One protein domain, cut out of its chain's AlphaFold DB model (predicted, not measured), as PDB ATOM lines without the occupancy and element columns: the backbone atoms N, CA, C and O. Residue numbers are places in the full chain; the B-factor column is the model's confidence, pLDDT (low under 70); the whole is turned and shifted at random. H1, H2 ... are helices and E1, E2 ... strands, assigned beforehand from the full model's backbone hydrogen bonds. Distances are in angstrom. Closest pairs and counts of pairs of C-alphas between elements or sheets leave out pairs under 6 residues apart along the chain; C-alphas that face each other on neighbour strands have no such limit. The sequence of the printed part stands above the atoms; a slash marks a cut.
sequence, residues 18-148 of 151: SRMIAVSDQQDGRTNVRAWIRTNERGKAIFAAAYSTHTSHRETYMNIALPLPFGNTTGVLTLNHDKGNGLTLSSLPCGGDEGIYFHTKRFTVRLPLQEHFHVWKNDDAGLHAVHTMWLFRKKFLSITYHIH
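What this domain is: This is residues 18 to 148 of the 151 residues of an uncharacterized protein of Bacillus taeanensis (UniProt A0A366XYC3). One twisted antiparallel sheet forks at the long strand E5, which lies near the middle: a wing of E4, E3, E2 and E1 extends from one side of E5, and from the other side come two separate branches, a larger one of E6, E9, E10 and E11 and a small one of E7 and E8. The sheet stays open and does not close into a barrel; E1 and E11, at two of its edges, are apart. The printed part has 131 residues, with one named helix and eleven named strands in the order E1 H1 E2 E3 E4 E5 E6 E7 E8 E9 E10 E11, and the class is mostly strand. It is compact, with a radius of gyration of the C-alphas of 15.6 A and spans of 47 by 42 by 30 A.

Where its parts are: E1, residues 18 to 22, begins with C-alpha 18 at (45.550, 12.150, -18.189) and is 13.8 A long. The helix H1, residues 25 to 28, measures 5.2 A, and E2 takes residues 34 to 39 over 16.2 A. E3, residues 45 to 56, is the longest strand by residues, at 32.8 A. E4, residues 59 to 68, spans 27.4 A. E5, residues 71 to 81, spans 31.9 A from C-alpha 71 at (25.269, 0.653, -22.664). E6 is residues 86 to 90, E7 residues 99 to 103, and E8 residues 108 to 110. E9, residues 113 to 122, measures 28.8 A, and E10, residues 126 to 135, measures 30.3 A. E11, residues 138 to 147, measures 27.0 A and ends with C-alpha 147 at (54.914, 4.587, -16.134).

How they stand to each other: The edge strand E1 is antiparallel to E2, with N 19 and O 37 at 2.9 A. H1 is only just on the sheet, with 5 pairs of C-alphas within 10 A, and only grazes it with residues 25 to 28; it is too short for an O i to N i+4 pair, and its one O i to N i+3 pair is within hydrogen-bond range. E2 to E6 form a meander, each strand the antiparallel neighbour of the one before. In its hairpins, N 36 and O 49 of E2 and E3 are 2.8 A apart, N 52 and O 63 of E3 and E4 3.0 A, N 64 and O 75 of E4 and E5 2.9 A, and N 80 and O 88 of E5 and E6 2.9 A. The pairing of E5 is staggered: it pairs with E4 over residues 71 to 78, with E7 over 72 to 76 and with E6 over 78 to 81. E6 and E7 lie on one side of E5, and E4 on the other side. E6 and E7 are only just apart, their closest C-alphas being 8.0 A from each other. N 74 and O 101 of E5 and E7 are 2.8 A apart, as are N 102 and O 109 in the hairpin of E7 and E8. E8, an edge strand, runs on into E9 across a break of 2 residues, at 67 degrees. E9 is antiparallel to E6, at 173 degrees, with N 87 and O 119 at 2.7 A. E9, E10 and E11 form a second meander, with N 118 and O 130 at 2.9 A and N 131 and O 143 at 2.9 A; E11 is an edge strand.

The domain as a whole: The two C-alphas farthest apart, those of Arg 106 and Asp 124, are 49.0 A from each other, while those of Ser 18 and His 148, the first and last printed, are 12.8 A apart. The C-alphas of the sheet lie up to 14.6 A off its best plane. The printed part has no cut and no long link; the link from E6 to E7, of 8 residues, is short, and the other links are tight. The mean pLDDT of the printed part is 89.7, and residues 43, 45 and 124 to 125 are under 70.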
ATOM      1  N   SER A  18      46.470  12.841 -19.092       79.62
ATOM      2  CA  SER A  18      45.550  12.150 -18.189       79.62
ATOM      3  C   SER A  18      45.088  13.090 -17.088       79.62
ATOM      4  O   SER A  18      45.899  13.817 -16.517       79.62
ATOM      5  N   ARG A  19      43.797  13.041 -16.756       85.69
ATOM      6  CA  ARG A  19      43.222  13.758 -15.615       85.69
ATOM      7  C   ARG A  19      42.242  12.860 -14.876       85.69
ATOM      8  O   ARG A  19      41.436  12.180 -15.506       85.69
ATOM      9  N   MET A  20      42.301  12.893 -13.550       88.00
ATOM     10  CA  MET A  20      41.309  12.266 -12.687       88.00
ATOM     11  C   MET A  20      40.399  13.345 -12.101       88.00
ATOM     12  O   MET A  20      40.889  14.386 -11.667       88.00
ATOM     13  N   ILE A  21      39.089  13.116 -12.111       91.44
ATOM     14  CA  ILE A  21      38.097  14.030 -11.534       91.44
ATOM     15  C   ILE A  21      37.105  13.279 -10.654       91.44
ATOM     16  O   ILE A  21      36.803  12.111 -10.902       91.44
ATOM     17  N   ALA A  22      36.582  13.964  -9.640       92.88
ATOM     18  CA  ALA A  22      35.435  13.477  -8.890       92.88
ATOM     19  C   ALA A  22      34.181  13.485  -9.775       92.88
ATOM     20  O   ALA A  22      33.977  14.407 -10.567       92.88
ATOM     21  N   VAL A  23      33.361  12.447  -9.631       90.81
ATOM     22  CA  VAL A  23      32.039  12.335 -10.254       90.81
ATOM     23  C   VAL A  23      30.999  12.322  -9.138       90.81
ATOM     24  O   VAL A  23      31.295  11.914  -8.020       90.81
ATOM     25  N   SER A  24      29.792  12.809  -9.423       92.06
ATOM     26  CA  SER A  24      28.691  12.745  -8.466       92.06
ATOM     27  C   SER A  24      28.270  11.292  -8.235       92.06
ATOM     28  O   SER A  24      27.712  10.660  -9.132       92.06
ATOM     29  N   ASP A  25      28.480  10.804  -7.014       92.44
ATOM     30  CA  ASP A  25      28.028   9.484  -6.561       92.44
ATOM     31  C   ASP A  25      26.518   9.288  -6.771       92.44
ATOM     32  O   ASP A  25      26.075   8.223  -7.184       92.44
ATOM     33  N   GLN A  26      25.712  10.334  -6.559       91.88
ATOM     34  CA  GLN A  26      24.259  10.267  -6.748       91.88
ATOM     35  C   GLN A  26      23.868  10.023  -8.212       91.88
ATOM     36  O   GLN A  26      22.915   9.296  -8.477       91.88
ATOM     37  N   GLN A  27      24.575  10.643  -9.161       88.25
ATOM     38  CA  GLN A  27      24.273  10.489 -10.588       88.25
ATOM     39  C   GLN A  27      24.806   9.170 -11.148       88.25
ATOM     40  O   GLN A  27      24.188   8.592 -12.039       88.25
ATOM     41  N   ASP A  28      25.948   8.705 -10.644       89.00
ATOM     42  CA  ASP A  28      26.558   7.446 -11.068       89.00
ATOM     43  C   ASP A  28      25.904   6.222 -10.393       89.00
ATOM     44  O   ASP A  28      25.798   5.159 -10.999       89.00
ATOM     45  N   GLY A  29      25.417   6.380  -9.160       89.31
ATOM     46  CA  GLY A  29      24.803   5.322  -8.357       89.31
ATOM     47  C   GLY A  29      25.798   4.479  -7.553       89.31
ATOM     48  O   GLY A  29      25.372   3.635  -6.766       89.31
ATOM     49  N   ARG A  30      27.110   4.699  -7.716       91.75
ATOM     50  CA  ARG A  30      28.172   4.087  -6.900       91.75
ATOM     51  C   ARG A  30      28.776   5.104  -5.932       91.75
ATOM     52  O   ARG A  30      28.593   6.308  -6.071       91.75
ATOM     53  N   THR A  31      29.526   4.615  -4.949       92.06
ATOM     54  CA  THR A  31      30.190   5.451  -3.939       92.06
ATOM     55  C   THR A  31      31.614   5.829  -4.343       92.06
ATOM     56  O   THR A  31      32.344   5.018  -4.916       92.06
ATOM     57  N   ASN A  32      32.042   7.032  -3.965       93.50
ATOM     58  CA  ASN A  32      33.386   7.569  -4.146       93.50
ATOM     59  C   ASN A  32      33.903   7.483  -5.595       93.50
ATOM     60  O   ASN A  32      35.029   7.050  -5.851       93.50
ATOM     61  N   VAL A  33      33.087   7.906  -6.557       93.44
ATOM     62  CA  VAL A  33      33.361   7.683  -7.980       93.44
ATOM     63  C   VAL A  33      34.427   8.646  -8.502       93.44
ATOM     64  O   VAL A  33      34.424   9.849  -8.209       93.44
ATOM     65  N   ARG A  34      35.370   8.126  -9.294       95.19
ATOM     66  CA  ARG A  34      36.418   8.909  -9.965       95.19
ATOM     67  C   ARG A  34      36.437   8.622 -11.455       95.19
ATOM     68  O   ARG A  34      36.629   7.483 -11.859       95.19
ATOM     69  N   ALA A  35      36.290   9.649 -12.283       91.75
ATOM     70  CA  ALA A  35      36.499   9.507 -13.717       91.75
ATOM     71  C   ALA A  35      37.970   9.737 -14.060       91.75
ATOM     72  O   ALA A  35      38.552  10.752 -13.678       91.75
ATOM     73  N   TRP A  36      38.552   8.818 -14.822       90.81
ATOM     74  CA  TRP A  36      39.824   9.011 -15.504       90.81
ATOM     75  C   TRP A  36      39.552   9.353 -16.960       90.81
ATOM     76  O   TRP A  36      38.933   8.575 -17.686       90.81
ATOM     77  N   ILE A  37      40.014  10.525 -17.380       86.94
ATOM     78  CA  ILE A  37      39.866  11.030 -18.740       86.94
ATOM     79  C   ILE A  37      41.256  11.099 -19.362       86.94
ATOM     80  O   ILE A  37      42.152  11.745 -18.809       86.94
ATOM     81  N   ARG A  38      41.423  10.458 -20.520       81.94
ATOM     82  CA  ARG A  38      42.624  10.566 -21.351       81.94
ATOM     83  C   ARG A  38      42.315  11.355 -22.612       81.94
ATOM     84  O   ARG A  38      41.349  11.057 -23.316       81.94
ATOM     85  N   THR A  39      43.155  12.336 -22.909       80.50
ATOM     86  CA  THR A  39      43.060  13.176 -24.107       80.50
ATOM     87  C   THR A  39      44.326  13.061 -24.947       80.50
ATOM     88  O   THR A  39      45.417  12.863 -24.405       80.50
ATOM     89  N   ASN A  40      44.190  13.208 -26.267       78.75
ATOM     90  CA  ASN A  40      45.349  13.381 -27.146       78.75
ATOM     91  C   ASN A  40      45.882  14.818 -27.047       78.75
ATOM     92  O   ASN A  40      45.282  15.671 -26.389       78.75
ATOM     93  N   GLU A  41      46.977  15.095 -27.748       75.69
ATOM     94  CA  GLU A  41      47.583  16.431 -27.848       75.69
ATOM     95  C   GLU A  41      46.609  17.500 -28.375       75.69
ATOM     96  O   GLU A  41      46.711  18.670 -28.026       75.69
ATOM     97  N   ARG A  42      45.605  17.098 -29.165       74.00
ATOM     98  CA  ARG A  42      44.550  17.988 -29.681       74.00
ATOM     99  C   ARG A  42      43.399  18.210 -28.688       74.00
ATOM    100  O   ARG A  42      42.381  18.782 -29.060       74.00
ATOM    101  N   GLY A  43      43.508  17.707 -27.455       68.50
ATOM    102  CA  GLY A  43      42.477  17.824 -26.420       68.50
ATOM    103  C   GLY A  43      41.231  16.955 -26.641       68.50
ATOM    104  O   GLY A  43      40.289  17.027 -25.853       68.50
ATOM    105  N   LYS A  44      41.200  16.100 -27.675       71.81
ATOM    106  CA  LYS A  44      40.083  15.173 -27.919       71.81
ATOM    107  C   LYS A  44      40.138  14.056 -26.879       71.81
ATOM    108  O   LYS A  44      41.168  13.394 -26.742       71.81
ATOM    109  N   ALA A  45      39.032  13.831 -26.167       67.31
ATOM    110  CA  ALA A  45      38.890  12.693 -25.265       67.31
ATOM    111  C   ALA A  45      38.976  11.383 -26.063       67.31
ATOM    112  O   ALA A  45      38.134  11.111 -26.920       67.31
ATOM    113  N   ILE A  46      40.024  10.612 -25.780       71.62
ATOM    114  CA  ILE A  46      40.308   9.297 -26.369       71.62
ATOM    115  C   ILE A  46      39.634   8.200 -25.539       71.62
ATOM    116  O   ILE A  46      39.293   7.141 -26.053       71.62
ATOM    117  N   PHE A  47      39.517   8.434 -24.230       74.00
ATOM    118  CA  PHE A  47      39.074   7.439 -23.271       74.00
ATOM    119  C   PHE A  47      38.534   8.123 -22.017       74.00
ATOM    120  O   PHE A  47      39.179   9.026 -21.478       74.00
ATOM    121  N   ALA A  48      37.374   7.680 -21.538       83.75
ATOM    122  CA  ALA A  48      36.852   8.034 -20.228       83.75
ATOM    123  C   ALA A  48      36.354   6.762 -19.536       83.75
ATOM    124  O   ALA A  48      35.582   6.004 -20.122       83.75
ATOM    125  N   ALA A  49      36.794   6.534 -18.302       90.25
ATOM    126  CA  ALA A  49      36.312   5.433 -17.477       90.25
ATOM    127  C   ALA A  49      36.047   5.912 -16.052       90.25
ATOM    128  O   ALA A  49      36.783   6.749 -15.530       90.25
ATOM    129  N   ALA A  50      34.998   5.381 -15.430       92.88
ATOM    130  CA  ALA A  50      34.589   5.719 -14.076       92.88
ATOM    131  C   ALA A  50      34.914   4.574 -13.109       92.88
ATOM    132  O   ALA A  50      34.362   3.474 -13.202       92.88
ATOM    133  N   TYR A  51      35.795   4.873 -12.165       94.00
ATOM    134  CA  TYR A  51      36.318   3.981 -11.145       94.00
ATOM    135  C   TYR A  51      35.523   4.128  -9.855       94.00
ATOM    136  O   TYR A  51      35.192   5.240  -9.442       94.00
ATOM    137  N   SER A  52      35.242   3.002  -9.222       95.25
ATOM    138  CA  SER A  52      34.663   2.909  -7.886       95.25
ATOM    139  C   SER A  52      35.049   1.551  -7.296       95.25
ATOM    140  O   SER A  52      35.736   0.760  -7.945       95.25
ATOM    141  N   THR A  53      34.618   1.275  -6.077       95.88
ATOM    142  CA  THR A  53      34.798  -0.015  -5.418       95.88
ATOM    143  C   THR A  53      33.495  -0.447  -4.776       95.88
ATOM    144  O   THR A  53      32.728   0.396  -4.311       95.88
ATOM    145  N   HIS A  54      33.290  -1.751  -4.665       95.38
ATOM    146  CA  HIS A  54      32.237  -2.310  -3.827       95.38
ATOM    147  C   HIS A  54      32.777  -3.500  -3.042       95.38
ATOM    148  O   HIS A  54      33.790  -4.095  -3.413       95.38
ATOM    149  N   THR A  55      32.084  -3.841  -1.962       95.12
ATOM    150  CA  THR A  55      32.407  -5.000  -1.134       95.12
ATOM    151  C   THR A  55      31.245  -5.979  -1.176       95.12
ATOM    152  O   THR A  55      30.101  -5.597  -0.934       95.12
ATOM    153  N   SER A  56      31.545  -7.239  -1.467       93.75
ATOM    154  CA  SER A  56      30.583  -8.334  -1.567       93.75
ATOM    155  C   SER A  56      31.220  -9.585  -0.973       93.75
ATOM    156  O   SER A  56      32.401  -9.835  -1.179       93.75
ATOM    157  N   HIS A  57      30.486 -10.332  -0.145       91.06
ATOM    158  CA  HIS A  57      30.989 -11.554   0.507       91.06
ATOM    159  C   HIS A  57      32.366 -11.425   1.205       91.06
ATOM    160  O   HIS A  57      33.122 -12.389   1.266       91.06
ATOM    161  N   ARG A  58      32.651 -10.254   1.807       90.50
ATOM    162  CA  ARG A  58      33.933  -9.871   2.454       90.50
ATOM    163  C   ARG A  58      35.113  -9.635   1.504       90.50
ATOM    164  O   ARG A  58      36.200  -9.335   1.984       90.50
ATOM    165  N   GLU A  59      34.890  -9.692   0.199       92.38
ATOM    166  CA  GLU A  59      35.869  -9.346  -0.826       92.38
ATOM    167  C   GLU A  59      35.609  -7.922  -1.331       92.38
ATOM    168  O   GLU A  59      34.454  -7.502  -1.456       92.38
ATOM    169  N   THR A  60      36.668  -7.153  -1.590       94.31
ATOM    170  CA  THR A  60      36.546  -5.798  -2.147       94.31
ATOM    171  C   THR A  60      37.020  -5.785  -3.585       94.31
ATOM    172  O   THR A  60      38.162  -6.120  -3.887       94.31
ATOM    173  N   TYR A  61      36.144  -5.330  -4.471       96.06
ATOM    174  CA  TYR A  61      36.389  -5.307  -5.900       96.06
ATOM    175  C   TYR A  61      36.585  -3.882  -6.400       96.06
ATOM    176  O   TYR A  61      35.889  -2.951  -5.986       96.06
ATOM    177  N   MET A  62      37.483  -3.729  -7.367       95.88
ATOM    178  CA  MET A  62      37.595  -2.532  -8.191       95.88
ATOM    179  C   MET A  62      36.581  -2.611  -9.335       95.88
ATOM    180  O   MET A  62      36.558  -3.584 -10.089       95.88
ATOM    181  N   ASN A  63      35.766  -1.571  -9.496       94.94
ATOM    182  CA  ASN A  63      34.814  -1.441 -10.593       94.94
ATOM    183  C   ASN A  63      35.281  -0.389 -11.590       94.94
ATOM    184  O   ASN A  63      35.458   0.775 -11.228       94.94
ATOM    185  N   ILE A  64      35.380  -0.769 -12.858       93.94
ATOM    186  CA  ILE A  64      35.766   0.125 -13.951       93.94
ATOM    187  C   ILE A  64      34.625   0.162 -14.957       93.94
ATOM    188  O   ILE A  64      34.393  -0.815 -15.661       93.94
ATOM    189  N   ALA A  65      33.905   1.280 -15.025       92.56
ATOM    190  CA  ALA A  65      32.801   1.464 -15.958       92.56
ATOM    191  C   ALA A  65      33.250   2.282 -17.176       92.56
ATOM    192  O   ALA A  65      33.743   3.402 -17.037       92.56
ATOM    193  N   LEU A  66      33.054   1.725 -18.367       89.62
ATOM    194  CA  LEU A  66      33.345   2.329 -19.660       89.62
ATOM    195  C   LEU A  66      32.016   2.629 -20.388       89.62
ATOM    196  O   LEU A  66      31.326   1.681 -20.780       89.62
ATOM    197  N   PRO A  67      31.649   3.907 -20.617       84.88
ATOM    198  CA  PRO A  67      30.350   4.285 -21.194       84.88
ATOM    199  C   PRO A  67      30.238   4.088 -22.719       84.88
ATOM    200  O   PRO A  67      30.566   4.966 -23.501       84.88
ATOM    201  N   LEU A  68      29.818   2.921 -23.201       82.25
ATOM    202  CA  LEU A  68      29.726   2.659 -24.645       82.25
ATOM    203  C   LEU A  68      28.447   3.263 -25.267       82.25
ATOM    204  O   LEU A  68      27.482   3.594 -24.575       82.25
ATOM    205  N   PRO A  69      28.367   3.385 -26.605       76.81
ATOM    206  CA  PRO A  69      27.074   3.563 -27.250       76.81
ATOM    207  C   PRO A  69      26.114   2.447 -26.803       76.81
ATOM    208  O   PRO A  69      26.466   1.270 -26.835       76.81
ATOM    209  N   PHE A  70      24.897   2.821 -26.402       79.31
ATOM    210  CA  PHE A  70      23.805   1.913 -26.004       79.31
ATOM    211  C   PHE A  70      23.972   1.139 -24.682       79.31
ATOM    212  O   PHE A  70      23.071   0.381 -24.316       79.31
ATOM    213  N   GLY A  71      25.052   1.348 -23.930       87.50
ATOM    214  CA  GLY A  71      25.269   0.653 -22.664       87.50
ATOM    215  C   GLY A  71      26.636   0.938 -22.063       87.50
ATOM    216  O   GLY A  71      27.380   1.759 -22.570       87.50
ATOM    217  N   ASN A  72      26.999   0.239 -20.999       90.38
ATOM    218  CA  ASN A  72      28.283   0.404 -20.331       90.38
ATOM    219  C   ASN A  72      28.964  -0.954 -20.185       90.38
ATOM    220  O   ASN A  72      28.332  -1.916 -19.751       90.38
ATOM    221  N   THR A  73      30.257  -1.034 -20.484       92.56
ATOM    222  CA  THR A  73      31.058  -2.195 -20.080       92.56
ATOM    223  C   THR A  73      31.589  -1.947 -18.679       92.56
ATOM    224  O   THR A  73      32.183  -0.903 -18.434       92.56
ATOM    225  N   THR A  74      31.383  -2.886 -17.762       94.62
ATOM    226  CA  THR A  74      31.904  -2.817 -16.396       94.62
ATOM    227  C   THR A  74      32.863  -3.969 -16.151       94.62
ATOM    228  O   THR A  74      32.466  -5.131 -16.237       94.62
ATOM    229  N   GLY A  75      34.117  -3.647 -15.847       95.56
ATOM    230  CA  GLY A  75      35.076  -4.592 -15.288       95.56
ATOM    231  C   GLY A  75      34.933  -4.641 -13.774       95.56
ATOM    232  O   GLY A  75      34.943  -3.600 -13.117       95.56
ATOM    233  N   VAL A  76      34.773  -5.842 -13.227       96.50
ATOM    234  CA  VAL A  76      34.812  -6.125 -11.792       96.50
ATOM    235  C   VAL A  76      36.080  -6.920 -11.530       96.50
ATOM    236  O   VAL A  76      36.224  -8.029 -12.048       96.50
ATOM    237  N   LEU A  77      37.007  -6.332 -10.775       97.00
ATOM    238  CA  LEU A  77      38.351  -6.865 -10.593       97.00
ATOM    239  C   LEU A  77      38.647  -7.122  -9.122       97.00
ATOM    240  O   LEU A  77      38.492  -6.222  -8.298       97.00
ATOM    241  N   THR A  78      39.137  -8.317  -8.809       96.50
ATOM    242  CA  THR A  78      39.775  -8.594  -7.516       96.50
ATOM    243  C   THR A  78      41.093  -7.843  -7.422       96.50
ATOM    244  O   THR A  78      41.800  -7.752  -8.431       96.50
ATOM    245  N   LEU A  79      41.458  -7.388  -6.227       93.81
ATOM    246  CA  LEU A  79      42.728  -6.720  -5.957       93.81
ATOM    247  C   LEU A  79      43.596  -7.595  -5.051       93.81
ATOM    248  O   LEU A  79      43.230  -7.840  -3.909       93.81
ATOM    249  N   ASN A  80      44.759  -8.033  -5.530       93.06
ATOM    250  CA  ASN A  80      45.665  -8.872  -4.743       93.06
ATOM    251  C   ASN A  80      47.098  -8.352  -4.798       93.06
ATOM    252  O   ASN A  80      47.557  -7.884  -5.840       93.06
ATOM    253  N   HIS A  81      47.828  -8.485  -3.694       92.69
ATOM    254  CA  HIS A  81      49.272  -8.264  -3.673       92.69
ATOM    255  C   HIS A  81      49.992  -9.492  -4.236       92.69
ATOM    256  O   HIS A  81      49.589 -10.627  -3.972       92.69
ATOM    257  N   ASP A  82      51.052  -9.274  -5.015       87.94
ATOM    258  CA  ASP A  82      51.955 -10.366  -5.370       87.94
ATOM    259  C   ASP A  82      52.911 -10.694  -4.205       87.94
ATOM    260  O   ASP A  82      52.810 -10.145  -3.108       87.94
ATOM    261  N   LYS A  83      53.835 -11.639  -4.414       84.06
ATOM    262  CA  LYS A  83      54.802 -12.044  -3.376       84.06
ATOM    263  C   LYS A  83      55.867 -10.979  -3.065       84.06
ATOM    264  O   LYS A  83      56.661 -11.189  -2.152       84.06
ATOM    265  N   GLY A  84      55.938  -9.902  -3.841       85.50
ATOM    266  CA  GLY A  84      56.890  -8.807  -3.698       85.50
ATOM    267  C   GLY A  84      56.171  -7.473  -3.496       85.50
ATOM    268  O   GLY A  84      55.333  -7.334  -2.612       85.50
ATOM    269  N   ASN A  85      56.530  -6.478  -4.309       85.25
ATOM    270  CA  ASN A  85      55.962  -5.123  -4.268       85.25
ATOM    271  C   ASN A  85      55.020  -4.852  -5.451       85.25
ATOM    272  O   ASN A  85      54.944  -3.724  -5.951       85.25
ATOM    273  N   GLY A  86      54.358  -5.893  -5.948       92.06
ATOM    274  CA  GLY A  86      53.406  -5.797  -7.038       92.06
ATOM    275  C   GLY A  86      51.956  -5.882  -6.580       92.06
ATOM    276  O   GLY A  86      51.609  -6.412  -5.524       92.06
ATOM    277  N   LEU A  87      51.098  -5.341  -7.429       94.69
ATOM    278  CA  LEU A  87      49.658  -5.296  -7.314       94.69
ATOM    279  C   LEU A  87      49.065  -5.984  -8.536       94.69
ATOM    280  O   LEU A  87      49.466  -5.719  -9.669       94.69
ATOM    281  N   THR A  88      48.084  -6.842  -8.315       95.62
ATOM    282  CA  THR A  88      47.344  -7.510  -9.377       95.62
ATOM    283  C   THR A  88      45.878  -7.120  -9.323       95.62
ATOM    284  O   THR A  88      45.269  -7.080  -8.255       95.62
ATOM    285  N   LEU A  89      45.316  -6.824 -10.491       95.56
ATOM    286  CA  LEU A  89      43.885  -6.648 -10.702       95.56
ATOM    287  C   LEU A  89      43.425  -7.736 -11.662       95.56
ATOM    288  O   LEU A  89      44.051  -7.919 -12.706       95.56
ATOM    289  N   SER A  90      42.348  -8.455 -11.357       96.12
ATOM    290  CA  SER A  90      41.900  -9.524 -12.251       96.12
ATOM    291  C   SER A  90      40.394  -9.702 -12.305       96.12
ATOM    292  O   SER A  90      39.731  -9.714 -11.276       96.12
ATOM    293  N   SER A  91      39.877  -9.903 -13.517       96.44
ATOM    294  CA  SER A  91      38.493 -10.319 -13.767       96.44
ATOM    295  C   SER A  91      38.366 -11.840 -13.960       96.44
ATOM    296  O   SER A  91      37.346 -12.321 -14.472       96.44
ATOM    297  N   LEU A  92      39.444 -12.594 -13.715       92.88
ATOM    298  CA  LEU A  92      39.458 -14.043 -13.882       92.88
ATOM    299  C   LEU A  92      38.573 -14.678 -12.802       92.88
ATOM    300  O   LEU A  92      38.763 -14.350 -11.639       92.88
ATOM    301  N   PRO A  93      37.649 -15.590 -13.156       88.12
ATOM    302  CA  PRO A  93      36.752 -16.198 -12.180       88.12
ATOM    303  C   PRO A  93      37.521 -16.908 -11.054       88.12
ATOM    304  O   PRO A  93      38.273 -17.848 -11.315       88.12
ATOM    305  N   CYS A  94      37.282 -16.489  -9.818       87.75
ATOM    306  CA  CYS A  94      37.719 -17.111  -8.572       87.75
ATOM    307  C   CYS A  94      36.550 -17.442  -7.626       87.75
ATOM    308  O   CYS A  94      36.781 -17.966  -6.540       87.75
ATOM    309  N   GLY A  95      35.306 -17.202  -8.051       88.25
ATOM    310  CA  GLY A  95      34.097 -17.610  -7.331       88.25
ATOM    311  C   GLY A  95      33.318 -16.458  -6.702       88.25
ATOM    312  O   GLY A  95      32.465 -16.719  -5.856       88.25
ATOM    313  N   GLY A  96      33.592 -15.217  -7.104       92.81
ATOM    314  CA  GLY A  96      32.862 -14.032  -6.671       92.81
ATOM    315  C   GLY A  96      32.327 -13.208  -7.843       92.81
ATOM    316  O   GLY A  96      31.963 -13.744  -8.895       92.81
ATOM    317  N   ASP A  97      32.267 -11.889  -7.651       95.06
ATOM    318  CA  ASP A  97      31.646 -10.962  -8.605       95.06
ATOM    319  C   ASP A  97      32.561 -10.597  -9.789       95.06
ATOM    320  O   ASP A  97      32.116  -9.989 -10.771       95.06
ATOM    321  N   GLU A  98      33.836 -10.992  -9.744       95.88
ATOM    322  CA  GLU A  98      34.837 -10.667 -10.752       95.88
ATOM    323  C   GLU A  98      34.442 -11.120 -12.156       95.88
ATOM    324  O   GLU A  98      33.939 -12.224 -12.369       95.88
ATOM    325  N   GLY A  99      34.670 -10.260 -13.146       96.25
ATOM    326  CA  GLY A  99      34.258 -10.496 -14.523       96.25
ATOM    327  C   GLY A  99      34.084  -9.210 -15.319       96.25
ATOM    328  O   GLY A  99      34.085  -8.111 -14.771       96.25
ATOM    329  N   ILE A 100      33.924  -9.364 -16.632       95.69
ATOM    330  CA  ILE A 100      33.581  -8.262 -17.532       95.69
ATOM    331  C   ILE A 100      32.113  -8.392 -17.909       95.69
ATOM    332  O   ILE A 100      31.680  -9.429 -18.412       95.69
ATOM    333  N   TYR A 101      31.350  -7.330 -17.691       95.38
ATOM    334  CA  TYR A 101      29.914  -7.300 -17.928       95.38
ATOM    335  C   TYR A 101      29.569  -6.200 -18.918       95.38
ATOM    336  O   TYR A 101      30.136  -5.113 -18.869       95.38
ATOM    337  N   PHE A 102      28.606  -6.463 -19.791       94.50
ATOM    338  CA  PHE A 102      27.960  -5.432 -20.587       94.50
ATOM    339  C   PHE A 102      26.581  -5.152 -20.008       94.50
ATOM    340  O   PHE A 102      25.756  -6.057 -19.868       94.50
ATOM    341  N   HIS A 103      26.349  -3.895 -19.664       92.69
ATOM    342  CA  HIS A 103      25.117  -3.414 -19.070       92.69
ATOM    343  C   HIS A 103      24.370  -2.523 -20.058       92.69
ATOM    344  O   HIS A 103      24.925  -1.569 -20.595       92.69
ATOM    345  N   THR A 104      23.090  -2.799 -20.265       90.00
ATOM    346  CA  THR A 104      22.171  -1.948 -21.027       90.00
ATOM    347  C   THR A 104      20.977  -1.584 -20.155       90.00
ATOM    348  O   THR A 104      20.759  -2.177 -19.104       90.00
ATOM    349  N   LYS A 105      20.114  -0.685 -20.640       86.25
ATOM    350  CA  LYS A 105      18.848  -0.359 -19.957       86.25
ATOM    351  C   LYS A 105      17.920  -1.565 -19.739       86.25
ATOM    352  O   LYS A 105      16.992  -1.459 -18.948       86.25
ATOM    353  N   ARG A 106      18.095  -2.662 -20.488       90.19
ATOM    354  CA  ARG A 106      17.173  -3.814 -20.484       90.19
ATOM    355  C   ARG A 106      17.763  -5.066 -19.847       90.19
ATOM    356  O   ARG A 106      17.008  -5.873 -19.322       90.19
ATOM    357  N   PHE A 107      19.073  -5.260 -19.937       92.19
ATOM    358  CA  PHE A 107      19.726  -6.471 -19.450       92.19
ATOM    359  C   PHE A 107      21.203  -6.232 -19.145       92.19
ATOM    360  O   PHE A 107      21.832  -5.322 -19.695       92.19
ATOM    361  N   THR A 108      21.749  -7.122 -18.321       94.56
ATOM    362  CA  THR A 108      23.180  -7.240 -18.044       94.56
ATOM    363  C   THR A 108      23.633  -8.628 -18.462       94.56
ATOM    364  O   THR A 108      22.978  -9.613 -18.129       94.56
ATOM    365  N   VAL A 109      24.744  -8.716 -19.186       95.12
ATOM    366  CA  VAL A 109      25.320  -9.992 -19.615       95.12
ATOM    367  C   VAL A 109      26.803 -10.036 -19.286       95.12
ATOM    368  O   VAL A 109      27.526  -9.062 -19.494       95.12
ATOM    369  N   ARG A 110      27.270 -11.176 -18.773       95.31
ATOM    370  CA  ARG A 110      28.699 -11.435 -18.600       95.31
ATOM    371  C   ARG A 110      29.317 -11.726 -19.962       95.31
ATOM    372  O   ARG A 110      28.872 -12.627 -20.670       95.31
ATOM    373  N   LEU A 111      30.332 -10.958 -20.331       94.81
ATOM    374  CA  LEU A 111      31.050 -11.143 -21.582       94.81
ATOM    375  C   LEU A 111      32.071 -12.281 -21.446       94.81
ATOM    376  O   LEU A 111      32.636 -12.485 -20.370       94.81
ATOM    377  N   PRO A 112      32.394 -12.982 -22.544       94.50
ATOM    378  CA  PRO A 112      33.471 -13.971 -22.590       94.50
ATOM    379  C   PRO A 112      34.865 -13.313 -22.613       94.50
ATOM    380  O   PRO A 112      35.790 -13.840 -23.232       94.50
ATOM    381  N   LEU A 113      35.003 -12.149 -21.977       94.50
ATOM    382  CA  LEU A 113      36.220 -11.359 -21.879       94.50
ATOM    383  C   LEU A 113      36.798 -11.474 -20.476       94.50
ATOM    384  O   LEU A 113      36.066 -11.527 -19.486       94.50
ATOM    385  N   GLN A 114      38.121 -11.514 -20.407       95.00
ATOM    386  CA  GLN A 114      38.856 -11.553 -19.153       95.00
ATOM    387  C   GLN A 114      40.031 -10.590 -19.241       95.00
ATOM    388  O   GLN A 114      40.664 -10.500 -20.293       95.00
ATOM    389  N   GLU A 115      40.341  -9.920 -18.138       94.88
ATOM    390  CA  GLU A 115      41.498  -9.044 -18.022       94.88
ATOM    391  C   GLU A 115      42.295  -9.320 -16.747       94.88
ATOM    392  O   GLU A 115      41.777  -9.759 -15.713       94.88
ATOM    393  N   HIS A 116      43.598  -9.095 -16.851       95.56
ATOM    394  CA  HIS A 116      44.544  -9.207 -15.759       95.56
ATOM    395  C   HIS A 116      45.586  -8.107 -15.902       95.56
ATOM    396  O   HIS A 116      46.264  -8.019 -16.928       95.56
ATOM    397  N   PHE A 117      45.724  -7.298 -14.864       95.50
ATOM    398  CA  PHE A 117      46.786  -6.321 -14.734       95.50
ATOM    399  C   PHE A 117      47.738  -6.797 -13.656       95.50
ATOM    400  O   PHE A 117      47.306  -7.117 -12.552       95.50
ATOM    401  N   HIS A 118      49.026  -6.767 -13.954       95.56
ATOM    402  CA  HIS A 118      50.081  -6.891 -12.962       95.56
ATOM    403  C   HIS A 118      50.900  -5.614 -13.007       95.56
ATOM    404  O   HIS A 118      51.407  -5.254 -14.064       95.56
ATOM    405  N   VAL A 119      50.968  -4.901 -11.889       94.50
ATOM    406  CA  VAL A 119      51.669  -3.626 -11.738       94.50
ATOM    407  C   VAL A 119      52.731  -3.806 -10.673       94.50
ATOM    408  O   VAL A 119      52.419  -4.284  -9.593       94.50
ATOM    409  N   TRP A 120      53.968  -3.409 -10.929       93.44
ATOM    410  CA  TRP A 120      55.039  -3.502  -9.943       93.44
ATOM    411  C   TRP A 120      56.013  -2.338 -10.085       93.44
ATOM    412  O   TRP A 120      56.120  -1.705 -11.138       93.44
ATOM    413  N   LYS A 121      56.726  -2.035  -9.003       89.69
ATOM    414  CA  LYS A 121      57.822  -1.068  -9.036       89.69
ATOM    415  C   LYS A 121      59.066  -1.729  -9.627       89.69
ATOM    416  O   LYS A 121      59.428  -2.823  -9.202       89.69
ATOM    417  N   ASN A 122      59.713  -1.057 -10.576       81.56
ATOM    418  CA  ASN A 122      61.009  -1.466 -11.114       81.56
ATOM    419  C   ASN A 122      62.055  -0.431 -10.681       81.56
ATOM    420  O   ASN A 122      62.183   0.616 -11.316       81.56
ATOM    421  N   ASP A 123      62.714  -0.697  -9.548       76.12
ATOM    422  CA  ASP A 123      63.730   0.159  -8.916       76.12
ATOM    423  C   ASP A 123      63.386   1.671  -8.943       76.12
ATOM    424  O   ASP A 123      62.216   2.056  -8.832       76.12
ATOM    425  N   ASP A 124      64.383   2.555  -9.040       69.44
ATOM    426  CA  ASP A 124      64.203   4.017  -9.073       69.44
ATOM    427  C   ASP A 124      63.622   4.544 -10.404       69.44
ATOM    428  O   ASP A 124      63.399   5.745 -10.560       69.44
ATOM    429  N   ALA A 125      63.334   3.658 -11.366       68.81
ATOM    430  CA  ALA A 125      62.939   4.026 -12.725       68.81
ATOM    431  C   ALA A 125      61.422   4.225 -12.916       68.81
ATOM    432  O   ALA A 125      61.013   4.809 -13.921       68.81
ATOM    433  N   GLY A 126      60.573   3.802 -11.970       83.94
ATOM    434  CA  GLY A 126      59.121   4.026 -12.019       83.94
ATOM    435  C   GLY A 126      58.287   2.759 -11.831       83.94
ATOM    436  O   GLY A 126      58.695   1.817 -11.149       83.94
ATOM    437  N   LEU A 127      57.078   2.753 -12.400       89.69
ATOM    438  CA  LEU A 127      56.157   1.613 -12.350       89.69
ATOM    439  C   LEU A 127      56.117   0.901 -13.702       89.69
ATOM    440  O   LEU A 127      56.050   1.531 -14.756       89.69
ATOM    441  N   HIS A 128      56.107  -0.422 -13.655       91.62
ATOM    442  CA  HIS A 128      55.845  -1.282 -14.796       91.62
ATOM    443  C   HIS A 128      54.463  -1.892 -14.640       91.62
ATOM    444  O   HIS A 128      54.041  -2.211 -13.528       91.62
ATOM    445  N   ALA A 129      53.754  -2.054 -15.751       92.25
ATOM    446  CA  ALA A 129      52.503  -2.788 -15.747       92.25
ATOM    447  C   ALA A 129      52.364  -3.656 -16.990       92.25
ATOM    448  O   ALA A 129      52.690  -3.228 -18.093       92.25
ATOM    449  N   VAL A 130      51.822  -4.854 -16.823       93.94
ATOM    450  CA  VAL A 130      51.403  -5.719 -17.924       93.94
ATOM    451  C   VAL A 130      49.906  -5.920 -17.819       93.94
ATOM    452  O   VAL A 130      49.400  -6.387 -16.803       93.94
ATOM    453  N   HIS A 131      49.201  -5.571 -18.887       94.44
ATOM    454  CA  HIS A 131      47.776  -5.802 -19.038       94.44
ATOM    455  C   HIS A 131      47.560  -6.892 -20.074       94.44
ATOM    456  O   HIS A 131      47.854  -6.706 -21.253       94.44
ATOM    457  N   THR A 132      47.036  -8.026 -19.633       95.19
ATOM    458  CA  THR A 132      46.700  -9.152 -20.496       95.19
ATOM    459  C   THR A 132      45.190  -9.286 -20.615       95.19
ATOM    460  O   THR A 132      44.485  -9.225 -19.610       95.19
ATOM    461  N   MET A 133      44.704  -9.498 -21.838       94.44
ATOM    462  CA  MET A 133      43.291  -9.730 -22.128       94.44
ATOM    463  C   MET A 133      43.079 -11.059 -22.860       94.44
ATOM    464  O   MET A 133      43.849 -11.447 -23.751       94.44
ATOM    465  N   TRP A 134      41.978 -11.729 -22.529       95.00
ATOM    466  CA  TRP A 134      41.536 -12.967 -23.163       95.00
ATOM    467  C   TRP A 134      40.103 -12.849 -23.667       95.00
ATOM    468  O   TRP A 134      39.269 -12.187 -23.053       95.00
ATOM    469  N   LEU A 135      39.816 -13.557 -24.758       94.69
ATOM    470  CA  LEU A 135      38.475 -13.783 -25.287       94.69
ATOM    471  C   LEU A 135      38.256 -15.300 -25.370       94.69
ATOM    472  O   LEU A 135      39.055 -16.005 -25.986       94.69
ATOM    473  N   PHE A 136      37.221 -15.825 -24.710       88.88
ATOM    474  CA  PHE A 136      36.968 -17.272 -24.584       88.88
ATOM    475  C   PHE A 136      38.232 -18.080 -24.204       88.88
ATOM    476  O   PHE A 136      38.498 -19.138 -24.774       88.88
ATOM    477  N   ARG A 137      39.039 -17.578 -23.251       87.19
ATOM    478  CA  ARG A 137      40.324 -18.154 -22.777       87.19
ATOM    479  C   ARG A 137      41.508 -18.066 -23.746       87.19
ATOM    480  O   ARG A 137      42.618 -18.444 -23.376       87.19
ATOM    481  N   LYS A 138      41.327 -17.551 -24.963       92.69
ATOM    482  CA  LYS A 138      42.438 -17.287 -25.883       92.69
ATOM    483  C   LYS A 138      42.989 -15.896 -25.607       92.69
ATOM    484  O   LYS A 138      42.255 -14.913 -25.702       92.69
ATOM    485  N   LYS A 139      44.275 -15.814 -25.252       93.12
ATOM    486  CA  LYS A 139      44.969 -14.530 -25.092       93.12
ATOM    487  C   LYS A 139      44.991 -13.845 -26.453       93.12
ATOM    488  O   LYS A 139      45.531 -14.424 -27.393       93.12
ATOM    489  N   PHE A 140      44.411 -12.655 -26.553       90.62
ATOM    490  CA  PHE A 140      44.371 -11.913 -27.818       90.62
ATOM    491  C   PHE A 140      45.162 -10.608 -27.762       90.62
ATOM    492  O   PHE A 140      45.556 -10.104 -28.808       90.62
ATOM    493  N   LEU A 141      45.426 -10.073 -26.565       90.62
ATOM    494  CA  LEU A 141      46.174  -8.835 -26.403       90.62
ATOM    495  C   LEU A 141      46.985  -8.841 -25.107       90.62
ATOM    496  O   LEU A 141      46.532  -9.330 -24.072       90.62
ATOM    497  N   SER A 142      48.190  -8.287 -25.183       91.62
ATOM    498  CA  SER A 142      49.038  -7.992 -24.034       91.62
ATOM    499  C   SER A 142      49.685  -6.637 -24.265       91.62
ATOM    500  O   SER A 142      50.311  -6.434 -25.302       91.62
ATOM    501  N   ILE A 143      49.537  -5.720 -23.316       87.81
ATOM    502  CA  ILE A 143      50.116  -4.379 -23.378       87.81
ATOM    503  C   ILE A 143      51.071  -4.220 -22.201       87.81
ATOM    504  O   ILE A 143      50.677  -4.434 -21.054       87.81
ATOM    505  N   THR A 144      52.308  -3.831 -22.491       88.31
ATOM    506  CA  THR A 144      53.306  -3.480 -21.478       88.31
ATOM    507  C   THR A 144      53.377  -1.964 -21.359       88.31
ATOM    508  O   THR A 144      53.516  -1.263 -22.359       88.31
ATOM    509  N   TYR A 145      53.284  -1.462 -20.135       83.94
ATOM    510  CA  TYR A 145      53.371  -0.048 -19.812       83.94
ATOM    511  C   TYR A 145      54.627   0.232 -18.996       83.94
ATOM    512  O   TYR A 145      54.931  -0.479 -18.036       83.94
ATOM    513  N   HIS A 146      55.281   1.333 -19.346       86.25
ATOM    514  CA  HIS A 146      56.321   1.975 -18.553       86.25
ATOM    515  C   HIS A 146      55.757   3.310 -18.069       86.25
ATOM    516  O   HIS A 146      55.378   4.162 -18.875       86.25
ATOM    517  N   ILE A 147      55.603   3.459 -16.756       83.56
ATOM    518  CA  ILE A 147      54.914   4.587 -16.134       83.56
ATOM    519  C   ILE A 147      55.935   5.377 -15.318       83.56
ATOM    520  O   ILE A 147      56.461   4.899 -14.310       83.56
ATOM    521  N   HIS A 148      56.163   6.621 -15.730       82.12
ATOM    522  CA  HIS A 148      57.062   7.551 -15.056       82.12
ATOM    523  C   HIS A 148      56.273   8.683 -14.398       82.12
ATOM    524  O   HIS A 148      55.211   9.095 -14.879       82.12
TER     525      HIS A 148